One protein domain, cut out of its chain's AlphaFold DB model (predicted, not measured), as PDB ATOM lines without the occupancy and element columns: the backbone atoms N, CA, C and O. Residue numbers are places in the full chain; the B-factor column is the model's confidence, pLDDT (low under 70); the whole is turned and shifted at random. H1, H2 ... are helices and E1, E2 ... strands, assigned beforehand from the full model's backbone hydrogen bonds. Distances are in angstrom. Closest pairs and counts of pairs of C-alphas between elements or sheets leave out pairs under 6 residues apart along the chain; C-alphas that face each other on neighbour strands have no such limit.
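This is residues 87 to 162 of the 162 residues of an uncharacterized protein of Duganella sp. CY15W (UniProt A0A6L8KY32). A twisted sheet has three long strands, E3, E4 and E5, side by side, with short E1 and E2 along the free side of E3; one short helix, H1, packs over E1. The printed part has 76 residues, in order H1, E1 to E5, mostly strand; the antiparallel, branched sheet includes a meander, E2 E3 E4 E5, each strand the antiparallel neighbour of the one before. It is compact, radius of gyration of the C-alphas 12.3 A, spanning 39 by 28 by 19 A.

E3, residues 124 to 131, has E4, residues 136 to 143, on one side, with N 129 and O 138 2.8 A apart. On the other side are E1, residues 98 to 100, with N 99 and O 130 at 2.9 A, and E2, residues 119 to 121, with N 121 and O 124 at 2.9 A. E5, residues 147 to 155, forms a hairpin with E4, N 141 and O 149 at 2.9 A. H1, residues 87 to 93, is on the sheet over E1, height over the sheet 8.3 A; the closest C-alphas, of Pro 91 and Arg 98, are 5.2 A apart. In H1, 1 of 3 O i to N i+4 pairs and 2 of 4 O i to N i+3 pairs are within hydrogen-bond range.

E3 is 21.1 A long, E4 22.2 A, E5 24.6 A. H1 begins at C-alpha 87 (27.950, 3.767, -0.835); E5 ends at C-alpha 155 (43.043, -10.561, -2.180).

The C-alphas farthest apart, of His 122 and Lys 162, are 41.5 A apart. The printed part has no cut; the link E1 to E2 is long, 18 residues. Residues 160 to 162 have pLDDT under 70.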
ATOM      1  N   CYS A  87      26.659   4.146  -1.414       95.94
ATOM      2  CA  CYS A  87      27.950   3.767  -0.835       95.94
ATOM      3  C   CYS A  87      27.974   3.849   0.696       95.94
ATOM      4  O   CYS A  87      28.689   3.075   1.331       95.94
ATOM      5  N   ASN A  88      27.208   4.761   1.293       93.00
ATOM      6  CA  ASN A  88      27.101   4.893   2.744       93.00
ATOM      7  C   ASN A  88      26.152   3.857   3.359       93.00
ATOM      8  O   ASN A  88      26.366   3.428   4.492       93.00
ATOM      9  N   LEU A  89      25.122   3.434   2.622       92.50
ATOM     10  CA  LEU A  89      24.181   2.406   3.064       92.50
ATOM     11  C   LEU A  89      24.738   0.990   2.922       92.50
ATOM     12  O   LEU A  89      24.515   0.166   3.805       92.50
ATOM     13  N   LEU A  90      25.484   0.712   1.852       95.38
ATOM     14  CA  LEU A  90      25.975  -0.629   1.523       95.38
ATOM     15  C   LEU A  90      26.702  -1.320   2.696       95.38
ATOM     16  O   LEU A  90      26.337  -2.453   3.012       95.38
ATOM     17  N   PRO A  91      27.661  -0.682   3.399       94.75
ATOM     18  CA  PRO A  91      28.310  -1.289   4.562       94.75
ATOM     19  C   PRO A  91      27.353  -1.623   5.710       94.75
ATOM     20  O   PRO A  91      27.609  -2.557   6.461       94.75
ATOM     21  N   LEU A  92      26.275  -0.851   5.868       92.88
ATOM     22  CA  LEU A  92      25.329  -0.992   6.977       92.88
ATOM     23  C   LEU A  92      24.391  -2.179   6.779       92.88
ATOM     24  O   LEU A  92      24.031  -2.836   7.751       92.88
ATOM     25  N   ILE A  93      24.006  -2.442   5.532       95.00
ATOM     26  CA  ILE A  93      23.053  -3.496   5.170       95.00
ATOM     27  C   ILE A  93      23.736  -4.822   4.804       95.00
ATOM     28  O   ILE A  93      23.063  -5.827   4.611       95.00
ATOM     29  N   SER A  94      25.064  -4.825   4.672       96.25
ATOM     30  CA  SER A  94      25.842  -5.998   4.272       96.25
ATOM     31  C   SER A  94      25.917  -7.050   5.392       96.25
ATOM     32  O   SER A  94      26.122  -6.683   6.552       96.25
ATOM     33  N   PRO A  95      25.813  -8.358   5.083       94.31
ATOM     34  CA  PRO A  95      25.957  -9.433   6.067       94.31
ATOM     35  C   PRO A  95      27.392  -9.550   6.598       94.31
ATOM     36  O   PRO A  95      27.607  -9.887   7.760       94.31
ATOM     37  N   GLY A  96      28.383  -9.230   5.761       92.00
ATOM     38  CA  GLY A  96      29.787  -9.118   6.148       92.00
ATOM     39  C   GLY A  96      30.231  -7.669   6.341       92.00
ATOM     40  O   GLY A  96      29.622  -6.729   5.826       92.00
ATOM     41  N   LEU A  97      31.357  -7.486   7.028       92.69
ATOM     42  CA  LEU A  97      32.039  -6.198   7.125       92.69
ATOM     43  C   LEU A  97      32.623  -5.809   5.765       92.69
ATOM     44  O   LEU A  97      33.722  -6.231   5.407       92.69
ATOM     45  N   ARG A  98      31.880  -4.992   5.016       95.50
ATOM     46  CA  ARG A  98      32.302  -4.460   3.720       95.50
ATOM     47  C   ARG A  98      32.669  -2.992   3.818       95.50
ATOM     48  O   ARG A  98      31.967  -2.203   4.446       95.50
ATOM     49  N   LYS A  99      33.751  -2.612   3.150       95.81
ATOM     50  CA  LYS A  99      34.200  -1.226   3.034       95.81
ATOM     51  C   LYS A  99      34.266  -0.824   1.569       95.81
ATOM     52  O   LYS A  99      34.977  -1.444   0.790       95.81
ATOM     53  N   VAL A 100      33.564   0.244   1.203       97.50
ATOM     54  CA  VAL A 100      33.621   0.793  -0.158       97.50
ATOM     55  C   VAL A 100      35.022   1.322  -0.470       97.50
ATOM     56  O   VAL A 100      35.593   2.108   0.291       97.50
ATOM     57  N   ILE A 101      35.563   0.912  -1.616       96.75
ATOM     58  CA  ILE A 101      36.865   1.344  -2.123       96.75
ATOM     59  C   ILE A 101      36.654   2.582  -2.992       96.75
ATOM     60  O   ILE A 101      36.380   2.493  -4.188       96.75
ATOM     61  N   LYS A 102      36.787   3.760  -2.376       94.88
ATOM     62  CA  LYS A 102      36.719   5.053  -3.083       94.88
ATOM     63  C   LYS A 102      38.029   5.426  -3.779       94.88
ATOM     64  O   LYS A 102      38.025   6.205  -4.724       94.88
ATOM     65  N   GLU A 103      39.137   4.849  -3.323       94.56
ATOM     66  CA  GLU A 103      40.487   5.094  -3.826       94.56
ATOM     67  C   GLU A 103      41.292   3.797  -3.771       94.56
ATOM     68  O   GLU A 103      41.219   3.065  -2.778       94.56
ATOM     69  N   LEU A 104      42.108   3.545  -4.795       92.50
ATOM     70  CA  LEU A 104      43.049   2.429  -4.784       92.50
ATOM     71  C   LEU A 104      44.108   2.598  -3.695       92.50
ATOM     72  O   LEU A 104      44.655   3.681  -3.470       92.50
ATOM     73  N   ARG A 105      44.433   1.486  -3.036       92.00
ATOM     74  CA  ARG A 105      45.525   1.396  -2.063       92.00
ATOM     75  C   ARG A 105      46.678   0.562  -2.632       92.00
ATOM     76  O   ARG A 105      46.427  -0.326  -3.444       92.00
ATOM     77  N   PRO A 106      47.932   0.769  -2.180       89.81
ATOM     78  CA  PRO A 106      49.102   0.083  -2.744       89.81
ATOM     79  C   PRO A 106      49.056  -1.454  -2.730       89.81
ATOM     80  O   PRO A 106      49.745  -2.085  -3.528       89.81
ATOM     81  N   TYR A 107      48.280  -2.060  -1.825       90.12
ATOM     82  CA  TYR A 107      48.125  -3.515  -1.741       90.12
ATOM     83  C   TYR A 107      47.121  -4.083  -2.757       90.12
ATOM     84  O   TYR A 107      47.162  -5.272  -3.037       90.12
ATOM     85  N   MET A 108      46.262  -3.251  -3.357       93.31
ATOM     86  CA  MET A 108      45.192  -3.658  -4.278       93.31
ATOM     87  C   MET A 108      45.700  -3.855  -5.716       93.31
ATOM     88  O   MET A 108      45.070  -3.422  -6.681       93.31
ATOM     89  N   LYS A 109      46.880  -4.462  -5.872       90.75
ATOM     90  CA  LYS A 109      47.526  -4.619  -7.186       90.75
ATOM     91  C   LYS A 109      46.700  -5.493  -8.128       90.75
ATOM     92  O   LYS A 109      46.647  -5.189  -9.314       90.75
ATOM     93  N   ASP A 110      46.009  -6.490  -7.577       88.88
ATOM     94  CA  ASP A 110      45.181  -7.456  -8.309       88.88
ATOM     95  C   ASP A 110      44.068  -6.797  -9.133       88.88
ATOM     96  O   ASP A 110      43.684  -7.309 -10.179       88.88
ATOM     97  N   ILE A 111      43.568  -5.639  -8.689       94.06
ATOM     98  CA  ILE A 111      42.448  -4.947  -9.338       94.06
ATOM     99  C   ILE A 111      42.861  -3.650 -10.037       94.06
ATOM    100  O   ILE A 111      41.998  -2.953 -10.560       94.06
ATOM    101  N   ASN A 112      44.148  -3.293 -10.055       93.38
ATOM    102  CA  ASN A 112      44.609  -1.976 -10.513       93.38
ATOM    103  C   ASN A 112      44.152  -1.637 -11.947       93.38
ATOM    104  O   ASN A 112      43.768  -0.506 -12.232       93.38
ATOM    105  N   GLU A 113      44.144  -2.623 -12.846       94.62
ATOM    106  CA  GLU A 113      43.762  -2.421 -14.251       94.62
ATOM    107  C   GLU A 113      42.242  -2.255 -14.438       94.62
ATOM    108  O   GLU A 113      41.776  -1.480 -15.287       94.62
ATOM    109  N   ILE A 114      41.454  -2.943 -13.608       95.38
ATOM    110  CA  ILE A 114      39.990  -3.009 -13.717       95.38
ATOM    111  C   ILE A 114      39.264  -2.031 -12.791       95.38
ATOM    112  O   ILE A 114      38.095  -1.728 -13.023       95.38
ATOM    113  N   TRP A 115      39.933  -1.522 -11.755       96.25
ATOM    114  CA  TRP A 115      39.305  -0.694 -10.735       96.25
ATOM    115  C   TRP A 115      38.771   0.603 -11.321       96.25
ATOM    116  O   TRP A 115      39.431   1.280 -12.113       96.25
ATOM    117  N   ARG A 116      37.575   0.977 -10.879       95.81
ATOM    118  CA  ARG A 116      36.928   2.246 -11.191       95.81
ATOM    119  C   ARG A 116      36.263   2.778  -9.917       95.81
ATOM    120  O   ARG A 116      35.883   1.970  -9.064       95.81
ATOM    121  N   PRO A 117      36.104   4.106  -9.776       96.12
ATOM    122  CA  PRO A 117      35.322   4.666  -8.680       96.12
ATOM    123  C   PRO A 117      33.867   4.166  -8.738       96.12
ATOM    124  O   PRO A 117      33.412   3.751  -9.810       96.12
ATOM    125  N   PRO A 118      33.126   4.217  -7.615       97.38
ATOM    126  CA  PRO A 118      31.716   3.853  -7.600       97.38
ATOM    127  C   PRO A 118      30.930   4.655  -8.641       97.38
ATOM    128  O   PRO A 118      31.102   5.870  -8.754       97.38
ATOM    129  N   THR A 119      30.053   3.989  -9.386       96.81
ATOM    130  CA  THR A 119      29.185   4.641 -10.372       96.81
ATOM    131  C   THR A 119      27.733   4.257 -10.163       96.81
ATOM    132  O   THR A 119      27.422   3.129  -9.784       96.81
ATOM    133  N   LEU A 120      26.851   5.217 -10.434       94.44
ATOM    134  CA  LEU A 120      25.408   5.041 -10.486       94.44
ATOM    135  C   LEU A 120      24.903   5.754 -11.744       94.44
ATOM    136  O   LEU A 120      24.979   6.978 -11.833       94.44
ATOM    137  N   MET A 121      24.462   4.995 -12.745       90.44
ATOM    138  CA  MET A 121      23.957   5.532 -14.012       90.44
ATOM    139  C   MET A 121      22.794   4.683 -14.505       90.44
ATOM    140  O   MET A 121      22.972   3.483 -14.685       90.44
ATOM    141  N   HIS A 122      21.642   5.302 -14.777       83.12
ATOM    142  CA  HIS A 122      20.445   4.610 -15.283       83.12
ATOM    143  C   HIS A 122      20.135   3.330 -14.487       83.12
ATOM    144  O   HIS A 122      20.043   2.248 -15.058       83.12
ATOM    145  N   GLU A 123      20.096   3.445 -13.153       81.69
ATOM    146  CA  GLU A 123      19.775   2.337 -12.232       81.69
ATOM    147  C   GLU A 123      20.771   1.161 -12.275       81.69
ATOM    148  O   GLU A 123      20.547   0.105 -11.681       81.69
ATOM    149  N   ARG A 124      21.916   1.354 -12.939       92.81
ATOM    150  CA  ARG A 124      23.078   0.479 -12.855       92.81
ATOM    151  C   ARG A 124      24.048   1.033 -11.830       92.81
ATOM    152  O   ARG A 124      24.530   2.158 -11.965       92.81
ATOM    153  N   PHE A 125      24.383   0.203 -10.855       95.88
ATOM    154  CA  PHE A 125      25.375   0.512  -9.836       95.88
ATOM    155  C   PHE A 125      26.569  -0.424  -9.975       95.88
ATOM    156  O   PHE A 125      26.401  -1.622 -10.199       95.88
ATOM    157  N   SER A 126      27.780   0.112  -9.865       97.00
ATOM    158  CA  SER A 126      29.006  -0.683  -9.832       97.00
ATOM    159  C   SER A 126      29.940  -0.117  -8.782       97.00
ATOM    160  O   SER A 126      30.238   1.076  -8.792       97.00
ATOM    161  N   VAL A 127      30.446  -0.979  -7.907       98.06
ATOM    162  CA  VAL A 127      31.357  -0.584  -6.836       98.06
ATOM    163  C   VAL A 127      32.342  -1.697  -6.522       98.06
ATOM    164  O   VAL A 127      32.007  -2.877  -6.582       98.06
ATOM    165  N   PHE A 128      33.556  -1.303  -6.157       98.12
ATOM    166  CA  PHE A 128      34.525  -2.199  -5.546       98.12
ATOM    167  C   PHE A 128      34.458  -2.054  -4.029       98.12
ATOM    168  O   PHE A 128      34.406  -0.940  -3.497       98.12
ATOM    169  N   VAL A 129      34.466  -3.181  -3.332       97.50
ATOM    170  CA  VAL A 129      34.438  -3.243  -1.874       97.50
ATOM    171  C   VAL A 129      35.537  -4.163  -1.369       97.50
ATOM    172  O   VAL A 129      35.923  -5.131  -2.015       97.50
ATOM    173  N   GLU A 130      36.045  -3.853  -0.189       96.44
ATOM    174  CA  GLU A 130      36.870  -4.763   0.587       96.44
ATOM    175  C   GLU A 130      35.968  -5.502   1.573       96.44
ATOM    176  O   GLU A 130      35.332  -4.875   2.424       96.44
ATOM    177  N   ASN A 131      35.904  -6.826   1.456       96.00
ATOM    178  CA  ASN A 131      35.219  -7.686   2.405       96.00
ATOM    179  C   ASN A 131      36.199  -8.100   3.500       96.00
ATOM    180  O   ASN A 131      36.941  -9.074   3.380       96.00
ATOM    181  N   LEU A 132      36.175  -7.351   4.595       94.50
ATOM    182  CA  LEU A 132      37.060  -7.526   5.742       94.50
ATOM    183  C   LEU A 132      36.777  -8.818   6.514       94.50
ATOM    184  O   LEU A 132      37.631  -9.274   7.275       94.50
ATOM    185  N   THR A 133      35.584  -9.396   6.331       91.81
ATOM    186  CA  THR A 133      35.209 -10.679   6.944       91.81
ATOM    187  C   THR A 133      35.921 -11.833   6.244       91.81
ATOM    188  O   THR A 133      36.494 -12.701   6.903       91.81
ATOM    189  N   LEU A 134      35.940 -11.810   4.909       93.50
ATOM    190  CA  LEU A 134      36.550 -12.860   4.091       93.50
ATOM    191  C   LEU A 134      38.009 -12.579   3.712       93.50
ATOM    192  O   LEU A 134      38.710 -13.493   3.290       93.50
ATOM    193  N   GLY A 135      38.481 -11.341   3.867       94.44
ATOM    194  CA  GLY A 135      39.806 -10.934   3.403       94.44
ATOM    195  C   GLY A 135      39.906 -10.868   1.881       94.44
ATOM    196  O   GLY A 135      40.943 -11.210   1.318       94.44
ATOM    197  N   THR A 136      38.836 -10.462   1.201       96.19
ATOM    198  CA  THR A 136      38.756 -10.430  -0.268       96.19
ATOM    199  C   THR A 136      38.439  -9.031  -0.786       96.19
ATOM    200  O   THR A 136      37.825  -8.209  -0.102       96.19
ATOM    201  N   LEU A 137      38.864  -8.751  -2.016       97.38
ATOM    202  CA  LEU A 137      38.360  -7.632  -2.806       97.38
ATOM    203  C   LEU A 137      37.211  -8.152  -3.662       97.38
ATOM    204  O   LEU A 137      37.344  -9.180  -4.328       97.38
ATOM    205  N   GLU A 138      36.089  -7.447  -3.650       97.62
ATOM    206  CA  GLU A 138      34.875  -7.832  -4.363       97.62
ATOM    207  C   GLU A 138      34.417  -6.694  -5.275       97.62
ATOM    208  O   GLU A 138      34.586  -5.511  -4.963       97.62
ATOM    209  N   GLN A 139      33.802  -7.049  -6.398       97.81
ATOM    210  CA  GLN A 139      33.031  -6.131  -7.219       97.81
ATOM    211  C   GLN A 139      31.547  -6.455  -7.059       97.81
ATOM    212  O   GLN A 139      31.123  -7.595  -7.255       97.81
ATOM    213  N   ILE A 140      30.758  -5.438  -6.721       97.62
ATOM    214  CA  ILE A 140      29.299  -5.500  -6.720       97.62
ATOM    215  C   ILE A 140      28.809  -4.746  -7.946       97.62
ATOM    216  O   ILE A 140      29.125  -3.568  -8.125       97.62
ATOM    217  N   VAL A 141      28.021  -5.422  -8.775       96.69
ATOM    218  CA  VAL A 141      27.339  -4.825  -9.921       96.69
ATOM    219  C   VAL A 141      25.854  -5.108  -9.803       96.69
ATOM    220  O   VAL A 141      25.448  -6.261  -9.753       96.69
ATOM    221  N   ILE A 142      25.038  -4.064  -9.808       94.94
ATOM    222  CA  ILE A 142      23.588  -4.181  -9.936       94.94
ATOM    223  C   ILE A 142      23.197  -3.732 -11.332       94.94
ATOM    224  O   ILE A 142      23.561  -2.640 -11.773       94.94
ATOM    225  N   ASN A 143      22.457  -4.596 -12.016       89.69
ATOM    226  CA  ASN A 143      21.807  -4.307 -13.282       89.69
ATOM    227  C   ASN A 143      20.340  -4.730 -13.164       89.69
ATOM    228  O   ASN A 143      20.072  -5.857 -12.757       89.69
ATOM    229  N   GLN A 144      19.402  -3.868 -13.552       76.81
ATOM    230  CA  GLN A 144      17.968  -4.160 -13.501       76.81
ATOM    231  C   GLN A 144      17.578  -5.481 -14.174       76.81
ATOM    232  O   GLN A 144      16.691  -6.175 -13.687       76.81
ATOM    233  N   GLU A 145      18.249  -5.840 -15.269       80.94
ATOM    234  CA  GLU A 145      17.925  -7.049 -16.033       80.94
ATOM    235  C   GLU A 145      18.486  -8.329 -15.402       80.94
ATOM    236  O   GLU A 145      17.990  -9.422 -15.661       80.94
ATOM    237  N   CYS A 146      19.556  -8.216 -14.608       81.88
ATOM    238  CA  CYS A 146      20.327  -9.366 -14.126       81.88
ATOM    239  C   CYS A 146      20.415  -9.461 -12.596       81.88
ATOM    240  O   CYS A 146      21.050 -10.390 -12.100       81.88
ATOM    241  N   GLY A 147      19.820  -8.512 -11.870       89.31
ATOM    242  CA  GLY A 147      19.933  -8.378 -10.421       89.31
ATOM    243  C   GLY A 147      21.334  -7.978  -9.954       89.31
ATOM    244  O   GLY A 147      22.150  -7.437 -10.715       89.31
ATOM    245  N   MET A 148      21.612  -8.243  -8.680       94.44
ATOM    246  CA  MET A 148      22.944  -8.110  -8.097       94.44
ATOM    247  C   MET A 148      23.875  -9.253  -8.530       94.44
ATOM    248  O   MET A 148      23.571 -10.434  -8.375       94.44
ATOM    249  N   LYS A 149      25.076  -8.884  -8.974       95.75
ATOM    250  CA  LYS A 149      26.242  -9.757  -9.111       95.75
ATOM    251  C   LYS A 149      27.308  -9.339  -8.108       95.75
ATOM    252  O   LYS A 149      27.640  -8.159  -8.016       95.75
ATOM    253  N   LEU A 150      27.835 -10.319  -7.384       96.00
ATOM    254  CA  LEU A 150      28.938 -10.177  -6.442       96.00
ATOM    255  C   LEU A 150      30.058 -11.111  -6.899       96.00
ATOM    256  O   LEU A 150      29.855 -12.323  -6.963       96.00
ATOM    257  N   GLU A 151      31.225 -10.559  -7.209       96.56
ATOM    258  CA  GLU A 151      32.369 -11.329  -7.702       96.56
ATOM    259  C   GLU A 151      33.617 -11.019  -6.875       96.56
ATOM    260  O   GLU A 151      33.936  -9.857  -6.634       96.56
ATOM    261  N   THR A 152      34.345 -12.051  -6.445       97.12
ATOM    262  CA  THR A 152      35.676 -11.880  -5.849       97.12
ATOM    263  C   THR A 152      36.692 -11.597  -6.952       97.12
ATOM    264  O   THR A 152      36.851 -12.395  -7.870       97.12
ATOM    265  N   VAL A 153      37.393 -10.473  -6.840       96.88
ATOM    266  CA  VAL A 153      38.309  -9.950  -7.867       96.88
ATOM    267  C   VAL A 153      39.772  -9.910  -7.418       96.88
ATOM    268  O   VAL A 153      40.648  -9.622  -8.226       96.88
ATOM    269  N   GLY A 154      40.065 -10.195  -6.147       94.31
ATOM    270  CA  GLY A 154      41.437 -10.228  -5.638       94.31
ATOM    271  C   GLY A 154      41.534 -10.461  -4.132       94.31
ATOM    272  O   GLY A 154      40.519 -10.632  -3.447       94.31
ATOM    273  N   GLY A 155      42.764 -10.453  -3.615       93.00
ATOM    274  CA  GLY A 155      43.043 -10.561  -2.180       93.00
ATOM    275  C   GLY A 155      42.865  -9.226  -1.453       93.00
ATOM    276  O   GLY A 155      43.385  -8.199  -1.886       93.00
ATOM    277  N   GLY A 156      42.126  -9.234  -0.343       89.06
ATOM    278  CA  GLY A 156      41.891  -8.068   0.512       89.06
ATOM    279  C   GLY A 156      42.580  -8.187   1.871       89.06
ATOM    280  O   GLY A 156      43.316  -9.133   2.146       89.06
ATOM    281  N   ILE A 157      42.329  -7.217   2.750       86.75
ATOM    282  CA  ILE A 157      42.755  -7.294   4.150       86.75
ATOM    283  C   ILE A 157      41.695  -8.051   4.949       86.75
ATOM    284  O   ILE A 157      40.521  -7.685   4.936       86.75
ATOM    285  N   GLN A 158      42.103  -9.078   5.695       83.31
ATOM    286  CA  GLN A 158      41.225  -9.741   6.656       83.31
ATOM    287  C   GLN A 158      41.373  -9.099   8.036       83.31
ATOM    288  O   GLN A 158      42.486  -8.962   8.548       83.31
ATOM    289  N   MET A 159      40.256  -8.737   8.668       75.81
ATOM    290  CA  MET A 159      40.269  -8.388  10.086       75.81
ATOM    291  C   MET A 159      39.985  -9.632  10.922       75.81
ATOM    292  O   MET A 159      38.899 -10.203  10.860       75.81
ATOM    293  N   HIS A 160      40.940 -10.024  11.762       61.34
ATOM    294  CA  HIS A 160      40.680 -10.989  12.825       61.34
ATOM    295  C   HIS A 160      40.004 -10.268  13.994       61.34
ATOM    296  O   HIS A 160      40.672  -9.786  14.910       61.34
ATOM    297  N   LEU A 161      38.677 -10.162  13.951       54.09
ATOM    298  CA  LEU A 161      37.902  -9.824  15.142       54.09
ATOM    299  C   LEU A 161      37.835 -11.088  16.007       54.09
ATOM    300  O   LEU A 161      37.214 -12.072  15.610       54.09
ATOM    301  N   LYS A 162      38.580 -11.083  17.117       43.28
ATOM    302  CA  LYS A 162      38.468 -12.091  18.178       43.28
ATOM    303  C   LYS A 162      37.206 -11.865  18.994       43.28
ATOM    304  O   LYS A 162      36.873 -10.677  19.205       43.28
TER     305      LYS A 162